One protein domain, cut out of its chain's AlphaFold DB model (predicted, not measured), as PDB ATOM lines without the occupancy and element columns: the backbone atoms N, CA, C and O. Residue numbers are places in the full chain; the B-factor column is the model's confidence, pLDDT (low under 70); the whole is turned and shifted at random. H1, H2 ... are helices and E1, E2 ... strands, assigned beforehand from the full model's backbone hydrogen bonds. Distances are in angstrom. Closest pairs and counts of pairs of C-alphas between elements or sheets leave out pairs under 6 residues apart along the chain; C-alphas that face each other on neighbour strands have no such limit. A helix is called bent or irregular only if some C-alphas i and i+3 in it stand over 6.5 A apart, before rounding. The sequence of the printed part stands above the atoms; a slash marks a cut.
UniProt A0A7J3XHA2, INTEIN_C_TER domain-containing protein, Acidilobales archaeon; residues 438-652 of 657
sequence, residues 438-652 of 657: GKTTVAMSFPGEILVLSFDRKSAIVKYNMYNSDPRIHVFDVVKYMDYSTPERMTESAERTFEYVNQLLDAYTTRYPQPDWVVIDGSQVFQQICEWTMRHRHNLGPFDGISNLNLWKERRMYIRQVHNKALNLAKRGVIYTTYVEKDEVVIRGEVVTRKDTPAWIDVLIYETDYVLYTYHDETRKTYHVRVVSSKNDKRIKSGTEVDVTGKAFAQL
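This is residues 438 to 652 of the 657 residues of the protein "INTEIN_C_TER domain-containing protein" of Acidilobales archaeon (UniProt A0A7J3XHA2). A twisted sheet, E2 E1 E3 E4 E5, has the short helices H1 and H2 over one face and the longer H3, H4 and H5 on the other, and E4 with E5 reaches away from this body as a long hairpin arm. A small antiparallel sheet, E6 E7 E8, packs on H1, which sits between the two sheets. The 215 printed residues hold seven named helices and eight named strands, in the order H1 E1 H2 E2 H3 E3 H4 H5 E4 E5 H6 E6 E7 E8 H7, of mixed class. The whole is compact, with a radius of gyration of the C-alphas of 18.4 A and spans of 57 by 51 by 31 A.

The mixed sheet runs E2, residues 473 to 477, E1, 450 to 454, E3, 517 to 521, E4, 573 to 587, and E5, 590 to 598. Its first four strands are parallel, with N 452 and O 474 at 2.8 A, N 453 and O 519 at 2.8 A, and N 520 and O 575 at 2.8 A. The hairpin E4 and E5 is antiparallel, with N 583 and O 595 at 3.0 A. Three layers, helices on both faces of this sheet, put H1, 439 to 444, and H2, 459 to 467, opposite H3, 487 to 510, H4, 523 to 537, and H5, 551 to 569. Strand-helix-strand units, parallel strands joined through helices, are E1, H2, E2 and E3, H4 H5, E4, and E2, H3, E3 is split by E1; their crossovers are right-handed. The hub H5 touches H4 at Arg 555 and Glu 531, C-alphas 5.4 A apart, and H3 at Lys 565 and Leu 505, 6.5 A. It also touches H6, 602 to 607, at Arg 560 and Val 603, 6.7 A. E6, 610 to 617, E7, 622 to 630, and E8, 641 to 643, form a meander of antiparallel neighbours, with N 613 and O 626 at 2.8 A and N 625 and O 642 at 2.9 A. H1 is on both sheets, at heights of 7.7 A and 9.9 A; H7, 649 to 652, only grazes the second. Every O i to N i+4 pair is within hydrogen-bond range in H1, H2, H4 and H5; H3 has 18 of 20, H6 1 of 2, and H7 is too short.

H1 begins at C-alpha 439, (46.749, -16.968, 36.085). H3 is 35.4 A long and irregular, C-alphas 506 and 509 being 7.6 A apart; H5 is 27.4 A. E4, 38.8 A, bends by 63 degrees at residue 577 and ends at (37.204, 7.332, 55.501). H7 ends at C-alpha 652, (54.932, -28.189, 45.056).

The C-alphas farthest apart are those of Arg 511 and Arg 588, 57.5 A. The printed part has no cut, and the link H4 to H5 is long. Mean pLDDT is 89.7 over the printed part; 16 residues are under 70, among them 596 to 602 and 618 to 621.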
ATOM      1  N   GLY A 438      50.159 -14.681  34.417       73.19
ATOM      2  CA  GLY A 438      50.061 -16.148  34.192       73.19
ATOM      3  C   GLY A 438      48.982 -16.943  34.962       73.19
ATOM      4  O   GLY A 438      49.198 -18.107  35.297       73.19
ATOM      5  N   LYS A 439      47.823 -16.347  35.267       87.81
ATOM      6  CA  LYS A 439      46.749 -16.968  36.085       87.81
ATOM      7  C   LYS A 439      46.232 -18.299  35.523       87.81
ATOM      8  O   LYS A 439      46.208 -19.307  36.226       87.81
ATOM      9  N   THR A 440      45.831 -18.295  34.251       88.19
ATOM     10  CA  THR A 440      45.290 -19.465  33.542       88.19
ATOM     11  C   THR A 440      46.300 -20.610  33.506       88.19
ATOM     12  O   THR A 440      45.920 -21.768  33.657       88.19
ATOM     13  N   THR A 441      47.593 -20.287  33.399       86.69
ATOM     14  CA  THR A 441      48.673 -21.270  33.496       86.69
ATOM     15  C   THR A 441      48.620 -21.980  34.847       86.69
ATOM     16  O   THR A 441      48.541 -23.198  34.903       86.69
ATOM     17  N   VAL A 442      48.542 -21.256  35.966       88.62
ATOM     18  CA  VAL A 442      48.457 -21.912  37.284       88.62
ATOM     19  C   VAL A 442      47.216 -22.806  37.396       88.62
ATOM     20  O   VAL A 442      47.344 -23.942  37.856       88.62
ATOM     21  N   ALA A 443      46.054 -22.356  36.909       93.94
ATOM     22  CA  ALA A 443      44.817 -23.144  36.916       93.94
ATOM     23  C   ALA A 443      44.951 -24.473  36.148       93.94
ATOM     24  O   ALA A 443      44.557 -25.526  36.644       93.94
ATOM     25  N   MET A 444      45.560 -24.441  34.961       94.69
ATOM     26  CA  MET A 444      45.768 -25.621  34.112       94.69
ATOM     27  C   MET A 444      46.872 -26.560  34.614       94.69
ATOM     28  O   MET A 444      46.982 -27.692  34.148       94.69
ATOM     29  N   SER A 445      47.683 -26.125  35.583       92.69
ATOM     30  CA  SER A 445      48.732 -26.956  36.181       92.69
ATOM     31  C   SER A 445      48.213 -27.995  37.183       92.69
ATOM     32  O   SER A 445      48.990 -28.817  37.675       92.69
ATOM     33  N   PHE A 446      46.919 -27.969  37.513       93.94
ATOM     34  CA  PHE A 446      46.320 -28.938  38.425       93.94
ATOM     35  C   PHE A 446      46.339 -30.364  37.820       93.94
ATOM     36  O   PHE A 446      46.321 -30.551  36.600       93.94
ATOM     37  N   PRO A 447      46.430 -31.412  38.655       94.19
ATOM     38  CA  PRO A 447      46.525 -32.786  38.183       94.19
ATOM     39  C   PRO A 447      45.136 -33.329  37.825       94.19
ATOM     40  O   PRO A 447      44.129 -32.876  38.367       94.19
ATOM     41  N   GLY A 448      45.102 -34.358  36.979       95.00
ATOM     42  CA  GLY A 448      43.864 -34.987  36.504       95.00
ATOM     43  C   GLY A 448      43.235 -34.330  35.269       95.00
ATOM     44  O   GLY A 448      43.818 -33.442  34.656       95.00
ATOM     45  N   GLU A 449      42.066 -34.813  34.875       97.75
ATOM     46  CA  GLU A 449      41.311 -34.299  33.727       97.75
ATOM     47  C   GLU A 449      40.776 -32.890  34.029       97.75
ATOM     48  O   GLU A 449      40.193 -32.658  35.089       97.75
ATOM     49  N   ILE A 450      40.956 -31.934  33.119       98.12
ATOM     50  CA  ILE A 450      40.571 -30.534  33.332       98.12
ATOM     51  C   ILE A 450      39.611 -30.090  32.231       98.12
ATOM     52  O   ILE A 450      39.982 -30.013  31.063       98.12
ATOM     53  N   LEU A 451      38.396 -29.703  32.613       98.44
ATOM     54  CA  LEU A 451      37.466 -28.976  31.751       98.44
ATOM     55  C   LEU A 451      37.657 -27.471  31.962       98.44
ATOM     56  O   LEU A 451      37.456 -26.987  33.068       98.44
ATOM     57  N   VAL A 452      37.989 -26.716  30.918       98.31
ATOM     58  CA  VAL A 452      38.121 -25.255  30.964       98.31
ATOM     59  C   VAL A 452      36.988 -24.592  30.187       98.31
ATOM     60  O   VAL A 452      36.876 -24.742  28.969       98.31
ATOM     61  N   LEU A 453      36.172 -23.816  30.896       98.19
ATOM     62  CA  LEU A 453      35.185 -22.901  30.335       98.19
ATOM     63  C   LEU A 453      35.866 -21.541  30.118       98.19
ATOM     64  O   LEU A 453      36.056 -20.780  31.065       98.19
ATOM     65  N   SER A 454      36.275 -21.267  28.878       96.75
ATOM     66  CA  SER A 454      37.054 -20.080  28.503       96.75
ATOM     67  C   SER A 454      36.132 -18.902  28.189       96.75
ATOM     68  O   SER A 454      35.674 -18.766  27.053       96.75
ATOM     69  N   PHE A 455      35.871 -18.030  29.165       95.44
ATOM     70  CA  PHE A 455      35.014 -16.856  28.962       95.44
ATOM     71  C   PHE A 455      35.736 -15.671  28.310       95.44
ATOM     72  O   PHE A 455      35.084 -14.782  27.772       95.44
ATOM     73  N   ASP A 456      37.069 -15.655  28.311       86.00
ATOM     74  CA  ASP A 456      37.876 -14.605  27.677       86.00
ATOM     75  C   ASP A 456      38.531 -15.043  26.353       86.00
ATOM     76  O   ASP A 456      39.294 -14.280  25.762       86.00
ATOM     77  N   ARG A 457      38.223 -16.263  25.885       87.69
ATOM     78  CA  ARG A 457      38.810 -16.928  24.702       87.69
ATOM     79  C   ARG A 457      40.338 -17.118  24.744       87.69
ATOM     80  O   ARG A 457      40.924 -17.474  23.724       87.69
ATOM     81  N   LYS A 458      41.004 -16.931  25.892       84.12
ATOM     82  CA  LYS A 458      42.477 -17.015  25.990       84.12
ATOM     83  C   LYS A 458      42.981 -18.394  26.399       84.12
ATOM     84  O   LYS A 458      44.138 -18.726  26.136       84.12
ATOM     85  N   SER A 459      42.134 -19.229  26.997       90.62
ATOM     86  CA  SER A 459      42.563 -20.517  27.546       90.62
ATOM     87  C   SER A 459      43.124 -21.479  26.487       90.62
ATOM     88  O   SER A 459      44.035 -22.251  26.780       90.62
ATOM     89  N   ALA A 460      42.621 -21.438  25.245       85.38
ATOM     90  CA  ALA A 460      43.079 -22.331  24.173       85.38
ATOM     91  C   ALA A 460      44.547 -22.067  23.804       85.38
ATOM     92  O   ALA A 460      45.326 -23.003  23.620       85.38
ATOM     93  N   ILE A 461      44.932 -20.790  23.791       77.62
ATOM     94  CA  ILE A 461      46.300 -20.341  23.528       77.62
ATOM     95  C   ILE A 461      47.229 -20.794  24.657       77.62
ATOM     96  O   ILE A 461      48.309 -21.321  24.401       77.62
ATOM     97  N   VAL A 462      46.794 -20.651  25.914       81.69
ATOM     98  CA  VAL A 462      47.569 -21.113  27.077       81.69
ATOM     99  C   VAL A 462      47.774 -22.629  27.027       81.69
ATOM    100  O   VAL A 462      48.896 -23.091  27.222       81.69
ATOM    101  N   LYS A 463      46.734 -23.406  26.698       89.38
ATOM    102  CA  LYS A 463      46.844 -24.860  26.506       89.38
ATOM    103  C   LYS A 463      47.870 -25.211  25.421       89.38
ATOM    104  O   LYS A 463      48.706 -26.088  25.635       89.38
ATOM    105  N   TYR A 464      47.795 -24.563  24.260       79.75
ATOM    106  CA  TYR A 464      48.698 -24.847  23.145       79.75
ATOM    107  C   TYR A 464      50.158 -24.558  23.529       79.75
ATOM    108  O   TYR A 464      51.007 -25.437  23.408       79.75
ATOM    109  N   ASN A 465      50.415 -23.379  24.100       70.44
ATOM    110  CA  ASN A 465      51.769 -22.876  24.338       70.44
ATOM    111  C   ASN A 465      52.431 -23.375  25.617       70.44
ATOM    112  O   ASN A 465      53.606 -23.725  25.613       70.44
ATOM    113  N   MET A 466      51.698 -23.380  26.729       76.31
ATOM    114  CA  MET A 466      52.273 -23.697  28.041       76.31
ATOM    115  C   MET A 466      52.187 -25.189  28.367       76.31
ATOM    116  O   MET A 466      52.945 -25.679  29.200       76.31
ATOM    117  N   TYR A 467      51.278 -25.909  27.703       83.06
ATOM    118  CA  TYR A 467      50.994 -27.321  27.971       83.06
ATOM    119  C   TYR A 467      51.185 -28.223  26.754       83.06
ATOM    120  O   TYR A 467      50.818 -29.393  26.819       83.06
ATOM    121  N   ASN A 468      51.748 -27.719  25.649       84.31
ATOM    122  CA  ASN A 468      51.956 -28.484  24.413       84.31
ATOM    123  C   ASN A 468      50.686 -29.223  23.958       84.31
ATOM    124  O   ASN A 468      50.738 -30.371  23.522       84.31
ATOM    125  N   SER A 469      49.526 -28.575  24.101       88.44
ATOM    126  CA  SER A 469      48.220 -29.174  23.814       88.44
ATOM    127  C   SER A 469      47.878 -30.435  24.628       88.44
ATOM    128  O   SER A 469      47.163 -31.289  24.105       88.44
ATOM    129  N   ASP A 470      48.316 -30.529  25.896       91.50
ATOM    130  CA  ASP A 470      48.037 -31.651  26.820       91.50
ATOM    131  C   ASP A 470      46.591 -32.173  26.649       91.50
ATOM    132  O   ASP A 470      45.631 -31.406  26.828       91.50
ATOM    133  N   PRO A 471      46.408 -33.451  26.259       96.50
ATOM    134  CA  PRO A 471      45.092 -34.003  25.962       96.50
ATOM    135  C   PRO A 471      44.157 -34.010  27.172       96.50
ATOM    136  O   PRO A 471      42.955 -33.969  26.960       96.50
ATOM    137  N   ARG A 472      44.673 -33.978  28.410       97.00
ATOM    138  CA  ARG A 472      43.845 -33.921  29.631       97.00
ATOM    139  C   ARG A 472      43.097 -32.598  29.799       97.00
ATOM    140  O   ARG A 472      42.225 -32.491  30.655       97.00
ATOM    141  N   ILE A 473      43.496 -31.550  29.074       97.62
ATOM    142  CA  ILE A 473      42.922 -30.208  29.200       97.62
ATOM    143  C   ILE A 473      41.919 -30.000  28.065       97.62
ATOM    144  O   ILE A 473      42.300 -29.828  26.909       97.62
ATOM    145  N   HIS A 474      40.627 -29.956  28.363       97.94
ATOM    146  CA  HIS A 474      39.573 -29.698  27.384       97.94
ATOM    147  C   HIS A 474      39.092 -28.253  27.491       97.94
ATOM    148  O   HIS A 474      38.402 -27.890  28.437       97.94
ATOM    149  N   VAL A 475      39.459 -27.420  26.517       97.56
ATOM    150  CA  VAL A 475      39.078 -26.002  26.486       97.56
ATOM    151  C   VAL A 475      37.866 -25.800  25.582       97.56
ATOM    152  O   VAL A 475      37.894 -26.203  24.421       97.56
ATOM    153  N   PHE A 476      36.842 -25.116  26.091       98.00
ATOM    154  CA  PHE A 476      35.673 -24.696  25.322       98.00
ATOM    155  C   PHE A 476      35.558 -23.172  25.303       98.00
ATOM    156  O   PHE A 476      35.511 -22.540  26.360       98.00
ATOM    157  N   ASP A 477      35.464 -22.587  24.104       96.38
ATOM    158  CA  ASP A 477      35.013 -21.201  23.930       96.38
ATOM    159  C   ASP A 477      33.512 -21.132  24.225       96.38
ATOM    160  O   ASP A 477      32.661 -21.433  23.380       96.38
ATOM    161  N   VAL A 478      33.192 -20.769  25.464       97.25
ATOM    162  CA  VAL A 478      31.808 -20.659  25.929       97.25
ATOM    163  C   VAL A 478      31.141 -19.365  25.483       97.25
ATOM    164  O   VAL A 478      29.917 -19.297  25.435       97.25
ATOM    165  N   VAL A 479      31.917 -18.360  25.069       95.06
ATOM    166  CA  VAL A 479      31.403 -17.059  24.620       95.06
ATOM    167  C   VAL A 479      31.262 -16.968  23.103       95.06
ATOM    168  O   VAL A 479      30.999 -15.893  22.577       95.06
ATOM    169  N   LYS A 480      31.394 -18.076  22.369       94.88
ATOM    170  CA  LYS A 480      31.240 -18.114  20.903       94.88
ATOM    171  C   LYS A 480      29.879 -17.618  20.389       94.88
ATOM    172  O   LYS A 480      29.796 -17.181  19.250       94.88
ATOM    173  N   TYR A 481      28.830 -17.696  21.213       96.88
ATOM    174  CA  TYR A 481      27.487 -17.225  20.856       96.88
ATOM    175  C   TYR A 481      27.217 -15.771  21.245       96.88
ATOM    176  O   TYR A 481      26.192 -15.250  20.823       96.88
ATOM    177  N   MET A 482      28.113 -15.126  22.004       96.88
ATOM    178  CA  MET A 482      27.965 -13.721  22.388       96.88
ATOM    179  C   MET A 482      28.027 -12.812  21.160       96.88
ATOM    180  O   MET A 482      28.969 -12.895  20.371       96.88
ATOM    181  N   ASP A 483      27.057 -11.908  21.052       95.19
ATOM    182  CA  ASP A 483      26.929 -10.924  19.982       95.19
ATOM    183  C   ASP A 483      26.830  -9.516  20.582       95.19
ATOM    184  O   ASP A 483      25.850  -9.164  21.235       95.19
ATOM    185  N   TYR A 484      27.864  -8.708  20.349       92.75
ATOM    186  CA  TYR A 484      27.970  -7.337  20.854       92.75
ATOM    187  C   TYR A 484      27.537  -6.279  19.824       92.75
ATOM    188  O   TYR A 484      27.779  -5.095  20.036       92.75
ATOM    189  N   SER A 485      26.934  -6.681  18.699       90.69
ATOM    190  CA  SER A 485      26.585  -5.775  17.593       90.69
ATOM    191  C   SER A 485      25.523  -4.738  17.958       90.69
ATOM    192  O   SER A 485      25.584  -3.605  17.485       90.69
ATOM    193  N   THR A 486      24.552  -5.111  18.795       96.25
ATOM    194  CA  THR A 486      23.466  -4.233  19.256       96.25
ATOM    195  C   THR A 486      23.109  -4.531  20.717       96.25
ATOM    196  O   THR A 486      23.340  -5.654  21.182       96.25
ATOM    197  N   PRO A 487      22.539  -3.564  21.462       95.88
ATOM    198  CA  PRO A 487      22.102  -3.781  22.842       95.88
ATOM    199  C   PRO A 487      21.124  -4.959  23.003       95.88
ATOM    200  O   PRO A 487      21.236  -5.743  23.947       95.88
ATOM    201  N   GLU A 488      20.198  -5.125  22.060       97.38
ATOM    202  CA  GLU A 488      19.198  -6.194  22.057       97.38
ATOM    203  C   GLU A 488      19.869  -7.556  21.843       97.38
ATOM    204  O   GLU A 488      19.663  -8.482  22.633       97.38
ATOM    205  N   ARG A 489      20.749  -7.654  20.833       97.69
ATOM    206  CA  ARG A 489      21.530  -8.871  20.559       97.69
ATOM    207  C   ARG A 489      22.435  -9.250  21.722       97.69
ATOM    208  O   ARG A 489      22.613 -10.438  21.962       97.69
ATOM    209  N   MET A 490      22.961  -8.285  22.473       97.00
ATOM    210  CA  MET A 490      23.826  -8.544  23.629       97.00
ATOM    211  C   MET A 490      23.103  -9.330  24.726       97.00
ATOM    212  O   MET A 490      23.634 -10.315  25.234       97.00
ATOM    213  N   THR A 491      21.875  -8.938  25.067       98.06
ATOM    214  CA  THR A 491      21.084  -9.647  26.089       98.06
ATOM    215  C   THR A 491      20.530 -10.978  25.568       98.06
ATOM    216  O   THR A 491      20.627 -11.986  26.267       98.06
ATOM    217  N   GLU A 492      20.051 -11.025  24.316       98.38
ATOM    218  CA  GLU A 492      19.588 -12.260  23.657       98.38
ATOM    219  C   GLU A 492      20.711 -13.310  23.557       98.38
ATOM    220  O   GLU A 492      20.532 -14.485  23.882       98.38
ATOM    221  N   SER A 493      21.896 -12.892  23.114       98.25
ATOM    222  CA  SER A 493      23.049 -13.781  22.978       98.25
ATOM    223  C   SER A 493      23.608 -14.234  24.326       98.25
ATOM    224  O   SER A 493      24.050 -15.378  24.431       98.25
ATOM    225  N   ALA A 494      23.527 -13.405  25.372       98.25
ATOM    226  CA  ALA A 494      23.907 -13.803  26.725       98.25
ATOM    227  C   ALA A 494      23.035 -14.942  27.271       98.25
ATOM    228  O   ALA A 494      23.567 -15.870  27.877       98.25
ATOM    229  N   GLU A 495      21.720 -14.917  27.026       98.56
ATOM    230  CA  GLU A 495      20.825 -16.042  27.342       98.56
ATOM    231  C   GLU A 495      21.278 -17.322  26.625       98.56
ATOM    232  O   GLU A 495      21.522 -18.340  27.272       98.56
ATOM    233  N   ARG A 496      21.506 -17.255  25.306       98.31
ATOM    234  CA  ARG A 496      21.979 -18.408  24.515       98.31
ATOM    235  C   ARG A 496      23.323 -18.945  24.998       98.31
ATOM    236  O   ARG A 496      23.527 -20.156  25.067       98.31
ATOM    237  N   THR A 497      24.257 -18.061  25.343       98.25
ATOM    238  CA  THR A 497      25.544 -18.445  25.927       98.25
ATOM    239  C   THR A 497      25.357 -19.120  27.286       98.25
ATOM    240  O   THR A 497      25.993 -20.141  27.546       98.25
ATOM    241  N   PHE A 498      24.469 -18.610  28.143       98.56
ATOM    242  CA  PHE A 498      24.165 -19.230  29.430       98.56
ATOM    243  C   PHE A 498      23.546 -20.627  29.268       98.56
ATOM    244  O   PHE A 498      23.970 -21.571  29.944       98.56
ATOM    245  N   GLU A 499      22.602 -20.801  28.345       98.44
ATOM    246  CA  GLU A 499      22.038 -22.112  28.002       98.44
ATOM    247  C   GLU A 499      23.111 -23.070  27.480       98.44
ATOM    248  O   GLU A 499      23.193 -24.210  27.942       98.44
ATOM    249  N   TYR A 500      23.985 -22.600  26.585       98.38
ATOM    250  CA  TYR A 500      25.096 -23.391  26.061       98.38
ATOM    251  C   TYR A 500      26.029 -23.885  27.173       98.38
ATOM    252  O   TYR A 500      26.386 -25.062  27.184       98.38
ATOM    253  N   VAL A 501      26.388 -23.027  28.134       98.44
ATOM    254  CA  VAL A 501      27.218 -23.418  29.288       98.44
ATOM    255  C   VAL A 501      26.541 -24.520  30.104       98.44
ATOM    256  O   VAL A 501      27.190 -25.502  30.466       98.44
ATOM    257  N   ASN A 502      25.239 -24.393  30.375       98.56
ATOM    258  CA  ASN A 502      24.492 -25.410  31.117       98.56
ATOM    259  C   ASN A 502      24.438 -26.744  30.362       98.56
ATOM    260  O   ASN A 502      24.754 -27.781  30.943       98.56
ATOM    261  N   GLN A 503      24.103 -26.715  29.070       98.25
ATOM    262  CA  GLN A 503      24.053 -27.912  28.226       98.25
ATOM    263  C   GLN A 503      25.425 -28.578  28.095       98.25
ATOM    264  O   GLN A 503      25.520 -29.802  28.124       98.25
ATOM    265  N   LEU A 504      26.494 -27.786  27.978       97.94
ATOM    266  CA  LEU A 504      27.860 -28.294  27.937       97.94
ATOM    267  C   LEU A 504      28.199 -29.058  29.219       97.94
ATOM    268  O   LEU A 504      28.706 -30.172  29.131       97.94
ATOM    269  N   LEU A 505      27.897 -28.490  30.390       98.25
ATOM    270  CA  LEU A 505      28.144 -29.145  31.678       98.25
ATOM    271  C   LEU A 505      27.318 -30.428  31.844       98.25
ATOM    272  O   LEU A 505      27.841 -31.418  32.353       98.25
ATOM    273  N   ASP A 506      26.070 -30.438  31.374       97.88
ATOM    274  CA  ASP A 506      25.190 -31.611  31.453       97.88
ATOM    275  C   ASP A 506      25.611 -32.732  30.489       97.88
ATOM    276  O   ASP A 506      25.524 -33.912  30.823       97.88
ATOM    277  N   ALA A 507      26.094 -32.378  29.295       97.81
ATOM    278  CA  ALA A 507      26.457 -33.340  28.259       97.81
ATOM    279  C   ALA A 507      27.940 -33.746  28.281       97.81
ATOM    280  O   ALA A 507      28.322 -34.654  27.542       97.81
ATOM    281  N   TYR A 508      28.796 -33.106  29.080       97.75
ATOM    282  CA  TYR A 508      30.251 -33.290  29.000       97.75
ATOM    283  C   TYR A 508      30.686 -34.760  29.131       97.75
ATOM    284  O   TYR A 508      31.444 -35.266  28.299       97.75
ATOM    285  N   THR A 509      30.147 -35.478  30.120       96.31
ATOM    286  CA  THR A 509      30.491 -36.886  30.395       96.31
ATOM    287  C   THR A 509      30.010 -37.865  29.325       96.31
ATOM    288  O   THR A 509      30.412 -39.025  29.337       96.31
ATOM    289  N   THR A 510      29.186 -37.420  28.371       97.31
ATOM    290  CA  THR A 510      28.775 -38.254  27.229       97.31
ATOM    291  C   THR A 510      29.899 -38.444  26.210       97.31
ATOM    292  O   THR A 510      29.866 -39.399  25.438       97.31
ATOM    293  N   ARG A 511      30.887 -37.538  26.189       95.75
ATOM    294  CA  ARG A 511      31.988 -37.533  25.208       95.75
ATOM    295  C   ARG A 511      33.374 -37.576  25.834       95.75
ATOM    296  O   ARG A 511      34.306 -38.028  25.178       95.75
ATOM    297  N   TYR A 512      33.513 -37.100  27.066       97.12
ATOM    298  CA  TYR A 512      34.798 -36.973  27.742       97.12
ATOM    299  C   TYR A 512      34.776 -37.693  29.091       97.12
ATOM    300  O   TYR A 512      33.717 -37.804  29.714       97.12
ATOM    301  N   PRO A 513      35.937 -38.159  29.587       97.38
ATOM    302  CA  PRO A 513      36.049 -38.635  30.959       97.38
ATOM    303  C   PRO A 513      35.600 -37.556  31.944       97.38
ATOM    304  O   PRO A 513      35.874 -36.375  31.738       97.38
ATOM    305  N   GLN A 514      34.942 -37.956  33.035       97.69
ATOM    306  CA  GLN A 514      34.551 -37.020  34.090       97.69
ATOM    307  C   GLN A 514      35.781 -36.231  34.579       97.69
ATOM    308  O   GLN A 514      36.783 -36.863  34.946       97.69
ATOM    309  N   PRO A 515      35.718 -34.886  34.605       98.00
ATOM    310  CA  PRO A 515      36.888 -34.078  34.881       98.00
ATOM    311  C   PRO A 515      37.221 -34.117  36.376       98.00
ATOM    312  O   PRO A 515      36.333 -34.179  37.225       98.00
ATOM    313  N   ASP A 516      38.502 -34.057  36.717       97.00
ATOM    314  CA  ASP A 516      38.949 -33.790  38.080       97.00
ATOM    315  C   ASP A 516      38.643 -32.343  38.474       97.00
ATOM    316  O   ASP A 516      38.154 -32.105  39.581       97.00
ATOM    317  N   TRP A 517      38.842 -31.406  37.542       97.81
ATOM    318  CA  TRP A 517      38.626 -29.975  37.748       97.81
ATOM    319  C   TRP A 517      37.761 -29.358  36.664       97.81
ATOM    320  O   TRP A 517      37.936 -29.640  35.478       97.81
ATOM    321  N   VAL A 518      36.896 -28.433  37.070       98.38
ATOM    322  CA  VAL A 518      36.275 -27.479  36.148       98.38
ATOM    323  C   VAL A 518      36.876 -26.099  36.399       98.38
ATOM    324  O   VAL A 518      36.772 -25.564  37.498       98.38
ATOM    325  N   VAL A 519      37.519 -25.520  35.389       98.00
ATOM    326  CA  VAL A 519      38.091 -24.173  35.420       98.00
ATOM    327  C   VAL A 519      37.111 -23.204  34.766       98.00
ATOM    328  O   VAL A 519      36.751 -23.369  33.604       98.00
ATOM    329  N   ILE A 520      36.702 -22.175  35.498       97.38
ATOM    330  CA  ILE A 520      35.940 -21.030  34.996       97.38
ATOM    331  C   ILE A 520      36.943 -19.894  34.780       97.38
ATOM    332  O   ILE A 520      37.286 -19.163  35.715       97.38
ATOM    333  N   ASP A 521      37.461 -19.800  33.552       95.94
ATOM    334  CA  ASP A 521      38.494 -18.833  33.173       95.94
ATOM    335  C   ASP A 521      37.849 -17.538  32.663       95.94
ATOM    336  O   ASP A 521      37.013 -17.585  31.762       95.94
ATOM    337  N   GLY A 522      38.202 -16.381  33.230       91.62
ATOM    338  CA  GLY A 522      37.596 -15.093  32.858       91.62
ATOM    339  C   GLY A 522      36.283 -14.795  33.592       91.62
ATOM    340  O   GLY A 522      35.279 -14.400  32.996       91.62
ATOM    341  N   SER A 523      36.281 -14.971  34.910       92.62
ATOM    342  CA  SER A 523      35.069 -14.933  35.736       92.62
ATOM    343  C   SER A 523      34.296 -13.593  35.757       92.62
ATOM    344  O   SER A 523      33.104 -13.578  36.071       92.62
ATOM    345  N   GLN A 524      34.904 -12.467  35.368       89.25
ATOM    346  CA  GLN A 524      34.203 -11.191  35.138       89.25
ATOM    347  C   GLN A 524      33.233 -11.272  33.958       89.25
ATOM    348  O   GLN A 524      32.101 -10.807  34.056       89.25
ATOM    349  N   VAL A 525      33.666 -11.872  32.847       92.06
ATOM    350  CA  VAL A 525      32.832 -12.014  31.647       92.06
ATOM    351  C   VAL A 525      31.685 -12.980  31.939       92.06
ATOM    352  O   VAL A 525      30.539 -12.697  31.604       92.06
ATOM    353  N   PHE A 526      31.959 -14.058  32.677       96.19
ATOM    354  CA  PHE A 526      30.920 -14.949  33.199       96.19
ATOM    355  C   PHE A 526      29.855 -14.198  34.023       96.19
ATOM    356  O   PHE A 526      28.659 -14.379  33.808       96.19
ATOM    357  N   GLN A 527      30.269 -13.308  34.929       94.56
ATOM    358  CA  GLN A 527      29.342 -12.488  35.715       94.56
ATOM    359  C   GLN A 527      28.484 -11.545  34.869       94.56
ATOM    360  O   GLN A 527      27.306 -11.373  35.191       94.56
ATOM    361  N   GLN A 528      29.079 -10.927  33.841       94.75
ATOM    362  CA  GLN A 528      28.377 -10.046  32.907       94.75
ATOM    363  C   GLN A 528      27.338 -10.824  32.105       94.75
ATOM    364  O   GLN A 528      26.200 -10.382  32.008       94.75
ATOM    365  N   ILE A 529      27.682 -12.025  31.633       97.50
ATOM    366  CA  ILE A 529      26.735 -12.919  30.960       97.50
ATOM    367  C   ILE A 529      25.562 -13.229  31.881       97.50
ATOM    368  O   ILE A 529      24.429 -12.993  31.490       97.50
ATOM    369  N   CYS A 530      25.800 -13.656  33.126       97.38
ATOM    370  CA  CYS A 530      24.706 -13.917  34.068       97.38
ATOM    371  C   CYS A 530      23.844 -12.675  34.358       97.38
ATOM    372  O   CYS A 530      22.650 -12.811  34.627       97.38
ATOM    373  N   GLU A 531      24.422 -11.470  34.336       96.94
ATOM    374  CA  GLU A 531      23.654 -10.228  34.449       96.94
ATOM    375  C   GLU A 531      22.802  -9.972  33.200       96.94
ATOM    376  O   GLU A 531      21.617  -9.675  33.329       96.94
ATOM    377  N   TRP A 532      23.367 -10.114  32.003       98.19
ATOM    378  CA  TRP A 532      22.649  -9.908  30.745       98.19
ATOM    379  C   TRP A 532      21.575 -10.970  30.492       98.19
ATOM    380  O   TRP A 532      20.504 -10.615  30.016       98.19
ATOM    381  N   THR A 533      21.796 -12.223  30.896       98.44
ATOM    382  CA  THR A 533      20.778 -13.290  30.955       98.44
ATOM    383  C   THR A 533      19.600 -12.864  31.835       98.44
ATOM    384  O   THR A 533      18.447 -12.928  31.422       98.44
ATOM    385  N   MET A 534      19.877 -12.358  33.043       98.12
ATOM    386  CA  MET A 534      18.831 -11.822  33.918       98.12
ATOM    387  C   MET A 534      18.094 -10.659  33.243       98.12
ATOM    388  O   MET A 534      16.870 -10.663  33.185       98.12
ATOM    389  N   ARG A 535      18.814  -9.692  32.671       98.06
ATOM    390  CA  ARG A 535      18.193  -8.543  31.997       98.06
ATOM    391  C   ARG A 535      17.298  -8.976  30.838       98.06
ATOM    392  O   ARG A 535      16.162  -8.513  30.764       98.06
ATOM    393  N   HIS A 536      17.758  -9.919  30.014       98.25
ATOM    394  CA  HIS A 536      16.989 -10.490  28.910       98.25
ATOM    395  C   HIS A 536      15.640 -11.043  29.386       98.25
ATOM    396  O   HIS A 536      14.590 -10.665  28.870       98.25
ATOM    397  N   ARG A 537      15.656 -11.870  30.437       98.25
ATOM    398  CA  ARG A 537      14.455 -12.508  31.001       98.25
ATOM    399  C   ARG A 537      13.459 -11.522  31.621       98.25
ATOM    400  O   ARG A 537      12.289 -11.861  31.776       98.25
ATOM    401  N   HIS A 538      13.900 -10.303  31.933       98.12
ATOM    402  CA  HIS A 538      13.068  -9.223  32.476       98.12
ATOM    403  C   HIS A 538      12.793  -8.096  31.476       98.12
ATOM    404  O   HIS A 538      12.285  -7.049  31.874       98.12
ATOM    405  N   ASN A 539      13.082  -8.306  30.185       97.81
ATOM    406  CA  ASN A 539      12.930  -7.306  29.121       97.81
ATOM    407  C   ASN A 539      13.650  -5.980  29.433       97.81
ATOM    408  O   ASN A 539      13.129  -4.901  29.157       97.81
ATOM    409  N   LEU A 540      14.833  -6.064  30.048       97.88
ATOM    410  CA  LEU A 540      15.703  -4.926  30.321       97.88
ATOM    411  C   LEU A 540      16.829  -4.885  29.290       97.88
ATOM    412  O   LEU A 540      17.475  -5.900  29.018       97.88
ATOM    413  N   GLY A 541      17.122  -3.699  28.769       97.31
ATOM    414  CA  GLY A 541      18.320  -3.456  27.983       97.31
ATOM    415  C   GLY A 541      19.600  -3.624  28.818       97.31
ATOM    416  O   GLY A 541      19.580  -3.565  30.059       97.31
ATOM    417  N   PRO A 542      20.761  -3.796  28.163       95.25
ATOM    418  CA  PRO A 542      22.043  -3.961  28.850       95.25
ATOM    419  C   PRO A 542      22.457  -2.713  29.647       95.25
ATOM    420  O   PRO A 542      23.212  -2.835  30.608       95.25
ATOM    421  N   PHE A 543      21.937  -1.536  29.282       96.06
ATOM    422  CA  PHE A 543      22.254  -0.248  29.912       96.06
ATOM    423  C   PHE A 543      21.105   0.333  30.747       96.06
ATOM    424  O   PHE A 543      21.269   1.392  31.352       96.06
ATOM    425  N   ASP A 544      19.958  -0.349  30.809       96.44
ATOM    426  CA  ASP A 544      18.798   0.147  31.545       96.44
ATOM    427  C   ASP A 544      19.032   0.114  33.058       96.44
ATOM    428  O   ASP A 544      19.699  -0.778  33.604       96.44
ATOM    429  N   GLY A 545      18.443   1.081  33.762       95.75
ATOM    430  CA  GLY A 545      18.405   1.078  35.220       95.75
ATOM    431  C   GLY A 545      17.567  -0.086  35.756       95.75
ATOM    432  O   GLY A 545      16.506  -0.402  35.225       95.75
ATOM    433  N   ILE A 546      18.015  -0.708  36.849       96.25
ATOM    434  CA  ILE A 546      17.280  -1.796  37.510       96.25
ATOM    435  C   ILE A 546      16.421  -1.203  38.630       96.25
ATOM    436  O   ILE A 546      16.922  -0.902  39.712       96.25
ATOM    437  N   SER A 547      15.118  -1.054  38.382       95.81
ATOM    438  CA  SER A 547      14.162  -0.579  39.395       95.81
ATOM    439  C   SER A 547      13.908  -1.625  40.491       95.81
ATOM    440  O   SER A 547      13.802  -1.286  41.668       95.81
ATOM    441  N   ASN A 548      13.862  -2.909  40.124       95.94
ATOM    442  CA  ASN A 548      13.670  -4.017  41.055       95.94
ATOM    443  C   ASN A 548      15.012  -4.638  41.474       95.94
ATOM    444  O   ASN A 548      15.536  -5.538  40.821       95.94
ATOM    445  N   LEU A 549      15.547  -4.223  42.623       93.12
ATOM    446  CA  LEU A 549      16.821  -4.745  43.134       93.12
ATOM    447  C   LEU A 549      16.801  -6.252  43.463       93.12
ATOM    448  O   LEU A 549      17.867  -6.849  43.614       93.12
ATOM    449  N   ASN A 550      15.629  -6.901  43.543       94.50
ATOM    450  CA  ASN A 550      15.573  -8.357  43.711       94.50
ATOM    451  C   ASN A 550      16.114  -9.114  42.495       94.50
ATOM    452  O   ASN A 550      16.528 -10.259  42.656       94.50
ATOM    453  N   LEU A 551      16.193  -8.483  41.320       94.19
ATOM    454  CA  LEU A 551      16.774  -9.098  40.127       94.19
ATOM    455  C   LEU A 551      18.254  -9.470  40.311       94.19
ATOM    456  O   LEU A 551      18.739 -10.452  39.751       94.19
ATOM    457  N   TRP A 552      18.972  -8.784  41.203       92.56
ATOM    458  CA  TRP A 552      20.333  -9.176  41.574       92.56
ATOM    459  C   TRP A 552      20.400 -10.551  42.252       92.56
ATOM    460  O   TRP A 552      21.415 -11.236  42.133       92.56
ATOM    461  N   LYS A 553      19.331 -10.992  42.932       93.62
ATOM    462  CA  LYS A 553      19.243 -12.347  43.502       93.62
ATOM    463  C   LYS A 553      19.156 -13.408  42.409       93.62
ATOM    464  O   LYS A 553      19.715 -14.487  42.568       93.62
ATOM    465  N   GLU A 554      18.522 -13.084  41.289       96.00
ATOM    466  CA  GLU A 554      18.408 -13.974  40.137       96.00
ATOM    467  C   GLU A 554      19.743 -14.123  39.399       96.00
ATOM    468  O   GLU A 554      20.182 -15.241  39.145       96.00
ATOM    469  N   ARG A 555      20.482 -13.024  39.195       94.88
ATOM    470  CA  ARG A 555      21.877 -13.095  38.721       94.88
ATOM    471  C   ARG A 555      22.724 -14.024  39.602       94.88
ATOM    472  O   ARG A 555      23.472 -14.859  39.094       94.88
ATOM    473  N   ARG A 556      22.604 -13.903  40.929       93.94
ATOM    474  CA  ARG A 556      23.311 -14.776  41.887       93.94
ATOM    475  C   ARG A 556      22.863 -16.232  41.765       93.94
ATOM    476  O   ARG A 556      23.699 -17.127  41.845       93.94
ATOM    477  N   MET A 557      21.573 -16.475  41.535       95.88
ATOM    478  CA  MET A 557      21.035 -17.810  41.268       95.88
ATOM    479  C   MET A 557      21.665 -18.429  40.011       95.88
ATOM    480  O   MET A 557      22.069 -19.587  40.067       95.88
ATOM    481  N   TYR A 558      21.839 -17.673  38.924       97.12
ATOM    482  CA  TYR A 558      22.503 -18.160  37.704       97.12
ATOM    483  C   TYR A 558      23.969 -18.523  37.925       97.12
ATOM    484  O   TYR A 558      24.424 -19.576  37.473       97.12
ATOM    485  N   ILE A 559      24.690 -17.710  38.699       96.12
ATOM    486  CA  ILE A 559      26.065 -18.023  39.099       96.12
ATOM    487  C   ILE A 559      26.102 -19.323  39.916       96.12
ATOM    488  O   ILE A 559      26.915 -20.200  39.624       96.12
ATOM    489  N   ARG A 560      25.194 -19.487  40.893       95.38
ATOM    490  CA  ARG A 560      25.068 -20.722  41.695       95.38
ATOM    491  C   ARG A 560      24.722 -21.934  40.846       95.38
ATOM    492  O   ARG A 560      25.251 -23.006  41.095       95.38
ATOM    493  N   GLN A 561      23.856 -21.780  39.853       96.50
ATOM    494  CA  GLN A 561      23.464 -22.869  38.966       96.50
ATOM    495  C   GLN A 561      24.676 -23.432  38.216       96.50
ATOM    496  O   GLN A 561      24.914 -24.639  38.260       96.50
ATOM    497  N   VAL A 562      25.468 -22.567  37.577       97.38
ATOM    498  CA  VAL A 562      26.678 -22.985  36.852       97.38
ATOM    499  C   VAL A 562      27.734 -23.516  37.818       97.38
ATOM    500  O   VAL A 562      28.318 -24.563  37.548       97.38
ATOM    501  N   HIS A 563      27.933 -22.856  38.964       97.00
ATOM    502  CA  HIS A 563      28.835 -23.328  40.015       97.00
ATOM    503  C   HIS A 563      28.477 -24.744  40.481       97.00
ATOM    504  O   HIS A 563      29.319 -25.631  40.436       97.00
ATOM    505  N   ASN A 564      27.220 -24.983  40.861       96.31
ATOM    506  CA  ASN A 564      26.762 -26.275  41.366       96.31
ATOM    507  C   ASN A 564      26.855 -27.367  40.298       96.31
ATOM    508  O   ASN A 564      27.244 -28.487  40.608       96.31
ATOM    509  N   LYS A 565      26.544 -27.056  39.032       97.75
ATOM    510  CA  LYS A 565      26.740 -28.002  37.922       97.75
ATOM    511  C   LYS A 565      28.218 -28.337  37.727       97.75
ATOM    512  O   LYS A 565      28.556 -29.514  37.651       97.75
ATOM    513  N   ALA A 566      29.095 -27.334  37.711       97.56
ATOM    514  CA  ALA A 566      30.539 -27.528  37.607       97.56
ATOM    515  C   ALA A 566      31.094 -28.343  38.788       97.56
ATOM    516  O   ALA A 566      31.855 -29.286  38.583       97.56
ATOM    517  N   LEU A 567      30.659 -28.029  40.009       96.25
ATOM    518  CA  LEU A 567      31.061 -28.721  41.228       96.25
ATOM    519  C   LEU A 567      30.556 -30.165  41.238       96.25
ATOM    520  O   LEU A 567      31.309 -31.063  41.589       96.25
ATOM    521  N   ASN A 568      29.318 -30.426  40.814       96.50
ATOM    522  CA  ASN A 568      28.776 -31.783  40.703       96.50
ATOM    523  C   ASN A 568      29.499 -32.604  39.632       96.50
ATOM    524  O   ASN A 568      29.799 -33.775  39.867       96.50
ATOM    525  N   LEU A 569      29.825 -31.976  38.502       97.12
ATOM    526  CA  LEU A 569      30.559 -32.591  37.405       97.12
ATOM    527  C   LEU A 569      31.998 -32.957  37.806       97.12
ATOM    528  O   LEU A 569      32.441 -34.066  37.512       97.12
ATOM    529  N   ALA A 570      32.713 -32.058  38.486       97.56
ATOM    530  CA  ALA A 570      34.105 -32.255  38.882       97.56
ATOM    531  C   ALA A 570      34.270 -33.346  39.952       97.56
ATOM    532  O   ALA A 570      33.479 -33.424  40.894       97.56
ATOM    533  N   LYS A 571      35.334 -34.153  39.875       96.31
ATOM    534  CA  LYS A 571      35.684 -35.107  40.945       96.31
ATOM    535  C   LYS A 571      36.294 -34.407  42.155       96.31
ATOM    536  O   LYS A 571      35.994 -34.788  43.279       96.31
ATOM    537  N   ARG A 572      37.150 -33.405  41.922       95.00
ATOM    538  CA  ARG A 572      37.938 -32.735  42.967       95.00
ATOM    539  C   ARG A 572      37.442 -31.334  43.275       95.00
ATOM    540  O   ARG A 572      37.453 -30.959  44.439       95.00
ATOM    541  N   GLY A 573      37.014 -30.563  42.275       96.62
ATOM    542  CA  GLY A 573      36.609 -29.190  42.552       96.62
ATOM    543  C   GLY A 573      36.471 -28.252  41.362       96.62
ATOM    544  O   GLY A 573      36.556 -28.649  40.198       96.62
ATOM    545  N   VAL A 574      36.274 -26.975  41.681       97.31
ATOM    546  CA  VAL A 574      36.133 -25.883  40.708       97.31
ATOM    547  C   VAL A 574      37.228 -24.847  40.941       97.31
ATOM    548  O   VAL A 574      37.520 -24.484  42.078       97.31
ATOM    549  N   ILE A 575      37.827 -24.354  39.861       96.75
ATOM    550  CA  ILE A 575      38.855 -23.311  39.891       96.75
ATOM    551  C   ILE A 575      38.314 -22.087  39.159       96.75
ATOM    552  O   ILE A 575      37.890 -22.182  38.014       96.75
ATOM    553  N   TYR A 576      38.360 -20.924  39.789       95.81
ATOM    554  CA  TYR A 576      38.015 -19.648  39.178       95.81
ATOM    555  C   TYR A 576      39.278 -18.850  38.907       95.81
ATOM    556  O   TYR A 576      40.123 -18.730  39.792       95.81
ATOM    557  N   THR A 577      39.383 -18.243  37.726       93.56
ATOM    558  CA  THR A 577      40.374 -17.190  37.489       93.56
ATOM    559  C   THR A 577      39.688 -15.826  37.493       93.56
ATOM    560  O   THR A 577      38.624 -15.619  36.897       93.56
ATOM    561  N   THR A 578      40.274 -14.873  38.204       89.69
ATOM    562  CA  THR A 578      39.776 -13.498  38.276       89.69
ATOM    563  C   THR A 578      40.941 -12.516  38.304       89.69
ATOM    564  O   THR A 578      42.105 -12.898  38.373       89.69
ATOM    565  N   TYR A 579      40.650 -11.231  38.214       82.44
ATOM    566  CA  TYR A 579      41.627 -10.165  38.342       82.44
ATOM    567  C   TYR A 579      41.449  -9.464  39.685       82.44
ATOM    568  O   TYR A 579      40.398  -9.584  40.319       82.44
ATOM    569  N   VAL A 580      42.485  -8.748  40.111       75.75
ATOM    570  CA  VAL A 580      42.411  -7.851  41.266       75.75
ATOM    571  C   VAL A 580      41.507  -6.662  40.928       75.75
ATOM    572  O   VAL A 580      41.653  -6.047  39.872       75.75
ATOM    573  N   GLU A 581      40.602  -6.329  41.839       74.81
ATOM    574  CA  GLU A 581      39.976  -5.018  41.967       74.81
ATOM    575  C   GLU A 581      40.580  -4.307  43.183       74.81
ATOM    576  O   GLU A 581      40.846  -4.915  44.222       74.81
ATOM    577  N   LYS A 582      40.842  -3.007  43.039       69.56
ATOM    578  CA  LYS A 582      41.352  -2.186  44.138       69.56
ATOM    579  C   LYS A 582      40.170  -1.586  44.876       69.56
ATOM    580  O   LYS A 582      39.575  -0.627  44.391       69.56
ATOM    581  N   ASP A 583      39.866  -2.130  46.047       65.25
ATOM    582  CA  ASP A 583      38.893  -1.522  46.947       65.25
ATOM    583  C   ASP A 583      39.544  -0.311  47.627       65.25
ATOM    584  O   ASP A 583      40.510  -0.442  48.389       65.25
ATOM    585  N   GLU A 584      39.024   0.883  47.335       72.00
ATOM    586  CA  GLU A 584      39.403   2.118  48.019       72.00
ATOM    587  C   GLU A 584      38.538   2.301  49.270       72.00
ATOM    588  O   GLU A 584      37.340   2.579  49.195       72.00
ATOM    589  N   VAL A 585      39.145   2.177  50.451       70.56
ATOM    590  CA  VAL A 585      38.466   2.486  51.712       70.56
ATOM    591  C   VAL A 585      38.540   3.992  51.942       70.56
ATOM    592  O   VAL A 585      39.557   4.520  52.397       70.56
ATOM    593  N   VAL A 586      37.453   4.693  51.616       71.94
ATOM    594  CA  VAL A 586      37.321   6.135  51.852       71.94
ATOM    595  C   VAL A 586      36.787   6.378  53.262       71.94
ATOM    596  O   VAL A 586      35.622   6.104  53.553       71.94
ATOM    597  N   ILE A 587      37.615   6.926  54.151       70.94
ATOM    598  CA  ILE A 587      37.204   7.332  55.501       70.94
ATOM    599  C   ILE A 587      37.212   8.857  55.539       70.94
ATOM    600  O   ILE A 587      38.253   9.486  55.402       70.94
ATOM    601  N   ARG A 588      36.033   9.466  55.730       78.81
ATOM    602  CA  ARG A 588      35.856  10.933  55.813       78.81
ATOM    603  C   ARG A 588      36.341  11.708  54.575       78.81
ATOM    604  O   ARG A 588      36.786  12.841  54.695       78.81
ATOM    605  N   GLY A 589      36.213  11.115  53.389       79.75
ATOM    606  CA  GLY A 589      36.619  11.744  52.127       79.75
ATOM    607  C   GLY A 589      38.096  11.560  51.773       79.75
ATOM    608  O   GLY A 589      38.496  11.959  50.685       79.75
ATOM    609  N   GLU A 590      38.886  10.913  52.634       59.81
ATOM    610  CA  GLU A 590      40.268  10.534  52.340       59.81
ATOM    611  C   GLU A 590      40.354   9.035  52.034       59.81
ATOM    612  O   GLU A 590      39.773   8.207  52.741       59.81
ATOM    613  N   VAL A 591      41.073   8.679  50.968       73.31
ATOM    614  CA  VAL A 591      41.389   7.283  50.633       73.31
ATOM    615  C   VAL A 591      42.439   6.799  51.635       73.31
ATOM    616  O   VAL A 591      43.607   7.166  51.533       73.31
ATOM    617  N   VAL A 592      42.023   6.012  52.630       71.12
ATOM    618  CA  VAL A 592      42.894   5.578  53.738       71.12
ATOM    619  C   VAL A 592      43.692   4.337  53.371       71.12
ATOM    620  O   VAL A 592      44.870   4.234  53.704       71.12
ATOM    621  N   THR A 593      43.072   3.393  52.669       64.50
ATOM    622  CA  THR A 593      43.726   2.151  52.257       64.50
ATOM    623  C   THR A 593      43.169   1.673  50.927       64.50
ATOM    624  O   THR A 593      41.959   1.626  50.723       64.50
ATOM    625  N   ARG A 594      44.075   1.291  50.022       68.69
ATOM    626  CA  ARG A 594      43.755   0.478  48.847       68.69
ATOM    627  C   ARG A 594      44.050  -0.966  49.209       68.69
ATOM    628  O   ARG A 594      45.198  -1.288  49.513       68.69
ATOM    629  N   LYS A 595      43.023  -1.811  49.248       70.06
ATOM    630  CA  LYS A 595      43.202  -3.248  49.445       70.06
ATOM    631  C   LYS A 595      43.022  -3.938  48.103       70.06
ATOM    632  O   LYS A 595      41.978  -3.794  47.477       70.06
ATOM    633  N   ASP A 596      44.030  -4.700  47.695       65.25
ATOM    634  CA  ASP A 596      43.905  -5.601  46.558       65.25
ATOM    635  C   ASP A 596      42.976  -6.744  46.968       65.25
ATOM    636  O   ASP A 596      43.302  -7.596  47.802       65.25
ATOM    637  N   THR A 597      41.774  -6.720  46.419       68.12
ATOM    638  CA  THR A 597      40.773  -7.763  46.587       68.12
ATOM    639  C   THR A 597      40.548  -8.416  45.237       68.12
ATOM    640  O   THR A 597      40.536  -7.726  44.224       68.12
ATOM    641  N   PRO A 598      40.383  -9.742  45.145       67.56
ATOM    642  CA  PRO A 598      39.886 -10.306  43.898       67.56
ATOM    643  C   PRO A 598      38.552  -9.631  43.562       67.56
ATOM    644  O   PRO A 598      37.798  -9.314  44.478       67.56
ATOM    645  N   ALA A 599      38.266  -9.428  42.274       67.44
ATOM    646  CA  ALA A 599      36.953  -8.979  41.823       67.44
ATOM    647  C   ALA A 599      35.911  -9.984  42.321       67.44
ATOM    648  O   ALA A 599      35.756 -11.074  41.750       67.44
ATOM    649  N   TRP A 600      35.311  -9.677  43.469       66.06
ATOM    650  CA  TRP A 600      34.580 -10.668  44.230       66.06
ATOM    651  C   TRP A 600      33.311 -11.029  43.486       66.06
ATOM    652  O   TRP A 600      32.543 -10.185  43.029       66.06
ATOM    653  N   ILE A 601      33.072 -12.327  43.417       63.78
ATOM    654  CA  ILE A 601      31.853 -12.888  42.862       63.78
ATOM    655  C   ILE A 601      31.084 -13.396  44.064       63.78
ATOM    656  O   ILE A 601      31.624 -14.200  44.812       63.78
ATOM    657  N   ASP A 602      29.862 -12.908  44.267       66.31
ATOM    658  CA  ASP A 602      29.032 -13.143  45.460       66.31
ATOM    659  C   ASP A 602      29.187 -14.547  46.078       66.31
ATOM    660  O   ASP A 602      29.600 -14.698  47.223       66.31
ATOM    661  N   VAL A 603      28.935 -15.587  45.277       70.69
ATOM    662  CA  VAL A 603      29.054 -17.003  45.674       70.69
ATOM    663  C   VAL A 603      30.471 -17.387  46.091       70.69
ATOM    664  O   VAL A 603      30.652 -18.132  47.048       70.69
ATOM    665  N   LEU A 604      31.487 -16.871  45.404       77.62
ATOM    666  CA  LEU A 604      32.870 -17.279  45.620       77.62
ATOM    667  C   LEU A 604      33.413 -16.842  46.967       77.62
ATOM    668  O   LEU A 604      34.265 -17.545  47.493       77.62
ATOM    669  N   ILE A 605      32.925 -15.756  47.566       78.88
ATOM    670  CA  ILE A 605      33.378 -15.374  48.913       78.88
ATOM    671  C   ILE A 605      33.105 -16.507  49.913       78.88
ATOM    672  O   ILE A 605      33.941 -16.802  50.764       78.88
ATOM    673  N   TYR A 606      31.938 -17.142  49.802       83.88
ATOM    674  CA  TYR A 606      31.487 -18.149  50.758       83.88
ATOM    675  C   TYR A 606      31.991 -19.548  50.407       83.88
ATOM    676  O   TYR A 606      32.441 -20.272  51.297       83.88
ATOM    677  N   GLU A 607      31.980 -19.900  49.120       88.19
ATOM    678  CA  GLU A 607      32.352 -21.242  48.665       88.19
ATOM    679  C   GLU A 607      33.871 -21.436  48.562       88.19
ATOM    680  O   GLU A 607      34.348 -22.540  48.774       88.19
ATOM    681  N   THR A 608      34.664 -20.385  48.307       90.06
ATOM    682  CA  THR A 608      36.116 -20.537  48.087       90.06
ATOM    683  C   THR A 608      36.828 -21.080  49.322       90.06
ATOM    684  O   THR A 608      36.765 -20.491  50.401       90.06
ATOM    685  N   ASP A 609      37.557 -22.179  49.153       91.75
ATOM    686  CA  ASP A 609      38.390 -22.791  50.187       91.75
ATOM    687  C   ASP A 609      39.813 -22.244  50.168       91.75
ATOM    688  O   ASP A 609      40.410 -22.030  51.228       91.75
ATOM    689  N   TYR A 610      40.339 -21.965  48.973       92.75
ATOM    690  CA  TYR A 610      41.696 -21.460  48.782       92.75
ATOM    691  C   TYR A 610      41.710 -20.253  47.857       92.75
ATOM    692  O   TYR A 610      41.179 -20.281  46.747       92.75
ATOM    693  N   VAL A 611      42.390 -19.202  48.300       90.00
ATOM    694  CA  VAL A 611      42.598 -17.979  47.531       90.00
ATOM    695  C   VAL A 611      44.080 -17.889  47.190       90.00
ATOM    696  O   VAL A 611      44.924 -17.769  48.079       90.00
ATOM    697  N   LEU A 612      44.397 -17.962  45.903       91.56
ATOM    698  CA  LEU A 612      45.746 -17.935  45.360       91.56
ATOM    699  C   LEU A 612      45.988 -16.630  44.615       91.56
ATOM    700  O   LEU A 612      45.270 -16.285  43.680       91.56
ATOM    701  N   TYR A 613      47.052 -15.943  44.997       89.31
ATOM    702  CA  TYR A 613      47.576 -14.796  44.286       89.31
ATOM    703  C   TYR A 613      48.774 -15.227  43.450       89.31
ATOM    704  O   TYR A 613      49.782 -15.696  43.982       89.31
ATOM    705  N   THR A 614      48.653 -15.092  42.137       88.38
ATOM    706  CA  THR A 614      49.727 -15.396  41.196       88.38
ATOM    707  C   THR A 614      50.384 -14.105  40.772       88.38
ATOM    708  O   THR A 614      49.714 -13.205  40.262       88.38
ATOM    709  N   TYR A 615      51.695 -14.052  40.914       83.19
ATOM    710  CA  TYR A 615      52.495 -12.950  40.419       83.19
ATOM    711  C   TYR A 615      53.818 -13.490  39.899       83.19
ATOM    712  O   TYR A 615      54.206 -14.631  40.148       83.19
ATOM    713  N   HIS A 616      54.500 -12.674  39.125       75.44
ATOM    714  CA  HIS A 616      55.839 -12.982  38.671       75.44
ATOM    715  C   HIS A 616      56.807 -12.280  39.633       75.44
ATOM    716  O   HIS A 616      56.772 -11.058  39.722       75.44
ATOM    717  N   ASP A 617      57.612 -13.029  40.398       72.31
ATOM    718  CA  ASP A 617      58.741 -12.464  41.149       72.31
ATOM    719  C   ASP A 617      59.810 -12.083  40.136       72.31
ATOM    720  O   ASP A 617      60.535 -12.904  39.560       72.31
ATOM    721  N   GLU A 618      59.873 -10.789  39.897       56.16
ATOM    722  CA  GLU A 618      60.639 -10.242  38.806       56.16
ATOM    723  C   GLU A 618      62.146 -10.236  39.091       56.16
ATOM    724  O   GLU A 618      62.950 -10.379  38.165       56.16
ATOM    725  N   THR A 619      62.537 -10.185  40.371       59.34
ATOM    726  CA  THR A 619      63.946 -10.236  40.797       59.34
ATOM    727  C   THR A 619      64.535 -11.612  40.497       59.34
ATOM    728  O   THR A 619      65.662 -11.742  40.010       59.34
ATOM    729  N   ARG A 620      63.757 -12.667  40.758       66.69
ATOM    730  CA  ARG A 620      64.184 -14.062  40.579       66.69
ATOM    731  C   ARG A 620      63.805 -14.641  39.213       66.69
ATOM    732  O   ARG A 620      64.374 -15.658  38.811       66.69
ATOM    733  N   LYS A 621      62.950 -13.947  38.449       60.56
ATOM    734  CA  LYS A 621      62.322 -14.423  37.197       60.56
ATOM    735  C   LYS A 621      61.589 -15.730  37.396       60.56
ATOM    736  O   LYS A 621      61.787 -16.706  36.652       60.56
ATOM    737  N   THR A 622      60.839 -15.754  38.469       78.12
ATOM    738  CA  THR A 622      60.132 -16.932  38.888       78.12
ATOM    739  C   THR A 622      58.662 -16.590  38.973       78.12
ATOM    740  O   THR A 622      58.279 -15.500  39.383       78.12
ATOM    741  N   TYR A 623      57.805 -17.497  38.536       80.44
ATOM    742  CA  TYR A 623      56.380 -17.374  38.778       80.44
ATOM    743  C   TYR A 623      56.119 -17.838  40.197       80.44
ATOM    744  O   TYR A 623      56.511 -18.939  40.568       80.44
ATOM    745  N   HIS A 624      55.494 -16.987  40.996       90.19
ATOM    746  CA  HIS A 624      55.175 -17.274  42.381       90.19
ATOM    747  C   HIS A 624      53.670 -17.394  42.548       90.19
ATOM    748  O   HIS A 624      52.876 -16.663  41.950       90.19
ATOM    749  N   VAL A 625      53.281 -18.331  43.400       92.75
ATOM    750  CA  VAL A 625      51.916 -18.447  43.893       92.75
ATOM    751  C   VAL A 625      51.962 -18.227  45.390       92.75
ATOM    752  O   VAL A 625      52.585 -19.000  46.116       92.75
ATOM    753  N   ARG A 626      51.294 -17.171  45.849       92.94
ATOM    754  CA  ARG A 626      51.056 -16.907  47.264       92.94
ATOM    755  C   ARG A 626      49.654 -17.355  47.634       92.94
ATOM    756  O   ARG A 626      48.673 -16.936  47.031       92.94
ATOM    757  N   VAL A 627      49.552 -18.168  48.668       92.50
ATOM    758  CA  VAL A 627      48.286 -18.590  49.262       92.50
ATOM    759  C   VAL A 627      47.824 -17.456  50.163       92.50
ATOM    760  O   VAL A 627      48.361 -17.258  51.245       92.50
ATOM    761  N   VAL A 628      46.866 -16.660  49.708       87.75
ATOM    762  CA  VAL A 628      46.352 -15.508  50.463       87.75
ATOM    763  C   VAL A 628      45.502 -15.975  51.638       87.75
ATOM    764  O   VAL A 628      45.613 -15.436  52.735       87.75
ATOM    765  N   SER A 629      44.675 -16.992  51.409       89.88
ATOM    766  CA  SER A 629      43.781 -17.579  52.404       89.88
ATOM    767  C   SER A 629      43.582 -19.060  52.107       89.88
ATOM    768  O   SER A 629      43.497 -19.451  50.944       89.88
ATOM    769  N   SER A 630      43.472 -19.863  53.160       93.12
ATOM    770  CA  SER A 630      43.184 -21.291  53.117       93.12
ATOM    771  C   SER A 630      42.251 -21.654  54.268       93.12
ATOM    772  O   SER A 630      42.543 -21.364  55.428       93.12
ATOM    773  N   LYS A 631      41.128 -22.313  53.966       92.19
ATOM    774  CA  LYS A 631      40.255 -22.917  54.986       92.19
ATOM    775  C   LYS A 631      40.837 -24.217  55.556       92.19
ATOM    776  O   LYS A 631      40.377 -24.692  56.591       92.19
ATOM    777  N   ASN A 632      41.858 -24.788  54.910       90.12
ATOM    778  CA  ASN A 632      42.531 -26.010  55.339       90.12
ATOM    779  C   ASN A 632      44.050 -25.800  55.416       90.12
ATOM    780  O   ASN A 632      44.834 -26.320  54.617       90.12
ATOM    781  N   ASP A 633      44.473 -25.050  56.435       90.44
ATOM    782  CA  ASP A 633      45.884 -24.749  56.697       90.44
ATOM    783  C   ASP A 633      46.752 -26.002  56.931       90.44
ATOM    784  O   ASP A 633      47.969 -25.938  56.760       90.44
ATOM    785  N   LYS A 634      46.150 -27.149  57.295       89.06
ATOM    786  CA  LYS A 634      46.876 -28.428  57.419       89.06
ATOM    787  C   LYS A 634      47.389 -28.922  56.070       89.06
ATOM    788  O   LYS A 634      48.418 -29.589  56.027       89.06
ATOM    789  N   ARG A 635      46.657 -28.622  54.995       86.31
ATOM    790  CA  ARG A 635      47.031 -28.988  53.631       86.31
ATOM    791  C   ARG A 635      47.994 -27.963  53.051       86.31
ATOM    792  O   ARG A 635      49.107 -28.306  52.674       86.31
ATOM    793  N   ILE A 636      47.559 -26.706  52.991       90.88
ATOM    794  CA  ILE A 636      48.353 -25.585  52.485       90.88
ATOM    795  C   ILE A 636      48.074 -24.386  53.376       90.88
ATOM    796  O   ILE A 636      46.940 -23.914  53.447       90.88
ATOM    797  N   LYS A 637      49.109 -23.889  54.048       93.69
ATOM    798  CA  LYS A 637      48.977 -22.802  55.014       93.69
ATOM    799  C   LYS A 637      48.792 -21.453  54.320       93.69
ATOM    800  O   LYS A 637      49.519 -21.136  53.375       93.69
ATOM    801  N   SER A 638      47.896 -20.625  54.838       94.06
ATOM    802  CA  SER A 638      47.802 -19.209  54.473       94.06
ATOM    803  C   SER A 638      49.157 -18.499  54.645       94.06
ATOM    804  O   SER A 638      49.883 -18.721  55.616       94.06
ATOM    805  N   GLY A 639      49.528 -17.660  53.682       91.44
ATOM    806  CA  GLY A 639      50.834 -17.006  53.584       91.44
ATOM    807  C   GLY A 639      51.935 -17.853  52.939       91.44
ATOM    808  O   GLY A 639      53.031 -17.336  52.727       91.44
ATOM    809  N   THR A 640      51.676 -19.124  52.603       94.25
ATOM    810  CA  THR A 640      52.647 -19.950  51.868       94.25
ATOM    811  C   THR A 640      52.904 -19.348  50.496       94.25
ATOM    812  O   THR A 640      51.968 -19.000  49.780       94.25
ATOM    813  N   GLU A 641      54.170 -19.262  50.114       95.00
ATOM    814  CA  GLU A 641      54.593 -18.770  48.813       95.00
ATOM    815  C   GLU A 641      55.481 -19.816  48.143       95.00
ATOM    816  O   GLU A 641      56.439 -20.299  48.747       95.00
ATOM    817  N   VAL A 642      55.139 -20.193  46.913       93.75
ATOM    818  CA  VAL A 642      55.856 -21.226  46.157       93.75
ATOM    819  C   VAL A 642      56.257 -20.721  44.778       93.75
ATOM    820  O   VAL A 642      55.464 -20.087  44.085       93.75
ATOM    821  N   ASP A 643      57.484 -21.043  44.377       92.25
ATOM    822  CA  ASP A 643      58.007 -20.815  43.030       92.25
ATOM    823  C   ASP A 643      57.543 -21.939  42.087       92.25
ATOM    824  O   ASP A 643      58.053 -23.061  42.138       92.25
ATOM    825  N   VAL A 644      56.580 -21.624  41.219       89.69
ATOM    826  CA  VAL A 644      55.988 -22.512  40.202       89.69
ATOM    827  C   VAL A 644      56.705 -22.454  38.851       89.69
ATOM    828  O   VAL A 644      56.184 -22.897  37.830       89.69
ATOM    829  N   THR A 645      57.917 -21.914  38.790       82.38
ATOM    830  CA  THR A 645      58.639 -21.771  37.520       82.38
ATOM    831  C   THR A 645      59.043 -23.118  36.952       82.38
ATOM    832  O   THR A 645      59.855 -23.837  37.534       82.38
ATOM    833  N   GLY A 646      58.488 -23.454  35.785       77.44
ATOM    834  CA  GLY A 646      58.740 -24.737  35.123       77.44
ATOM    835  C   GLY A 646      58.229 -25.946  35.911       77.44
ATOM    836  O   GLY A 646      58.628 -27.069  35.620       77.44
ATOM    837  N   LYS A 647      57.380 -25.729  36.922       85.56
ATOM    838  CA  LYS A 647      56.814 -26.773  37.777       85.56
ATOM    839  C   LYS A 647      55.316 -26.563  37.890       85.56
ATOM    840  O   LYS A 647      54.846 -25.435  38.003       85.56
ATOM    841  N   ALA A 648      54.557 -27.647  37.903       82.00
ATOM    842  CA  ALA A 648      53.134 -27.536  38.181       82.00
ATOM    843  C   ALA A 648      52.926 -27.174  39.658       82.00
ATOM    844  O   ALA A 648      53.580 -27.749  40.529       82.00
ATOM    845  N   PHE A 649      51.994 -26.264  39.960       87.25
ATOM    846  CA  PHE A 649      51.715 -25.851  41.342       87.25
ATOM    847  C   PHE A 649      51.413 -27.056  42.241       87.25
ATOM    848  O   PHE A 649      51.949 -27.173  43.342       87.25
ATOM    849  N   ALA A 650      50.652 -28.018  41.719       83.50
ATOM    850  CA  ALA A 650      50.295 -29.243  42.422       83.50
ATOM    851  C   ALA A 650      51.491 -30.119  42.838       83.50
ATOM    852  O   ALA A 650      51.417 -30.804  43.856       83.50
ATOM    853  N   GLN A 651      52.606 -30.076  42.099       84.62
ATOM    854  CA  GLN A 651      53.828 -30.805  42.464       84.62
ATOM    855  C   GLN A 651      54.502 -30.208  43.705       84.62
ATOM    856  O   GLN A 651      55.224 -30.906  44.409       84.62
ATOM    857  N   LEU A 652      54.279 -28.920  43.972       84.50
ATOM    858  CA  LEU A 652      54.932 -28.189  45.056       84.50
ATOM    859  C   LEU A 652      54.157 -28.254  46.363       84.50
ATOM    860  O   LEU A 652      54.757 -28.264  47.432       84.50
TER     861      LEU A 652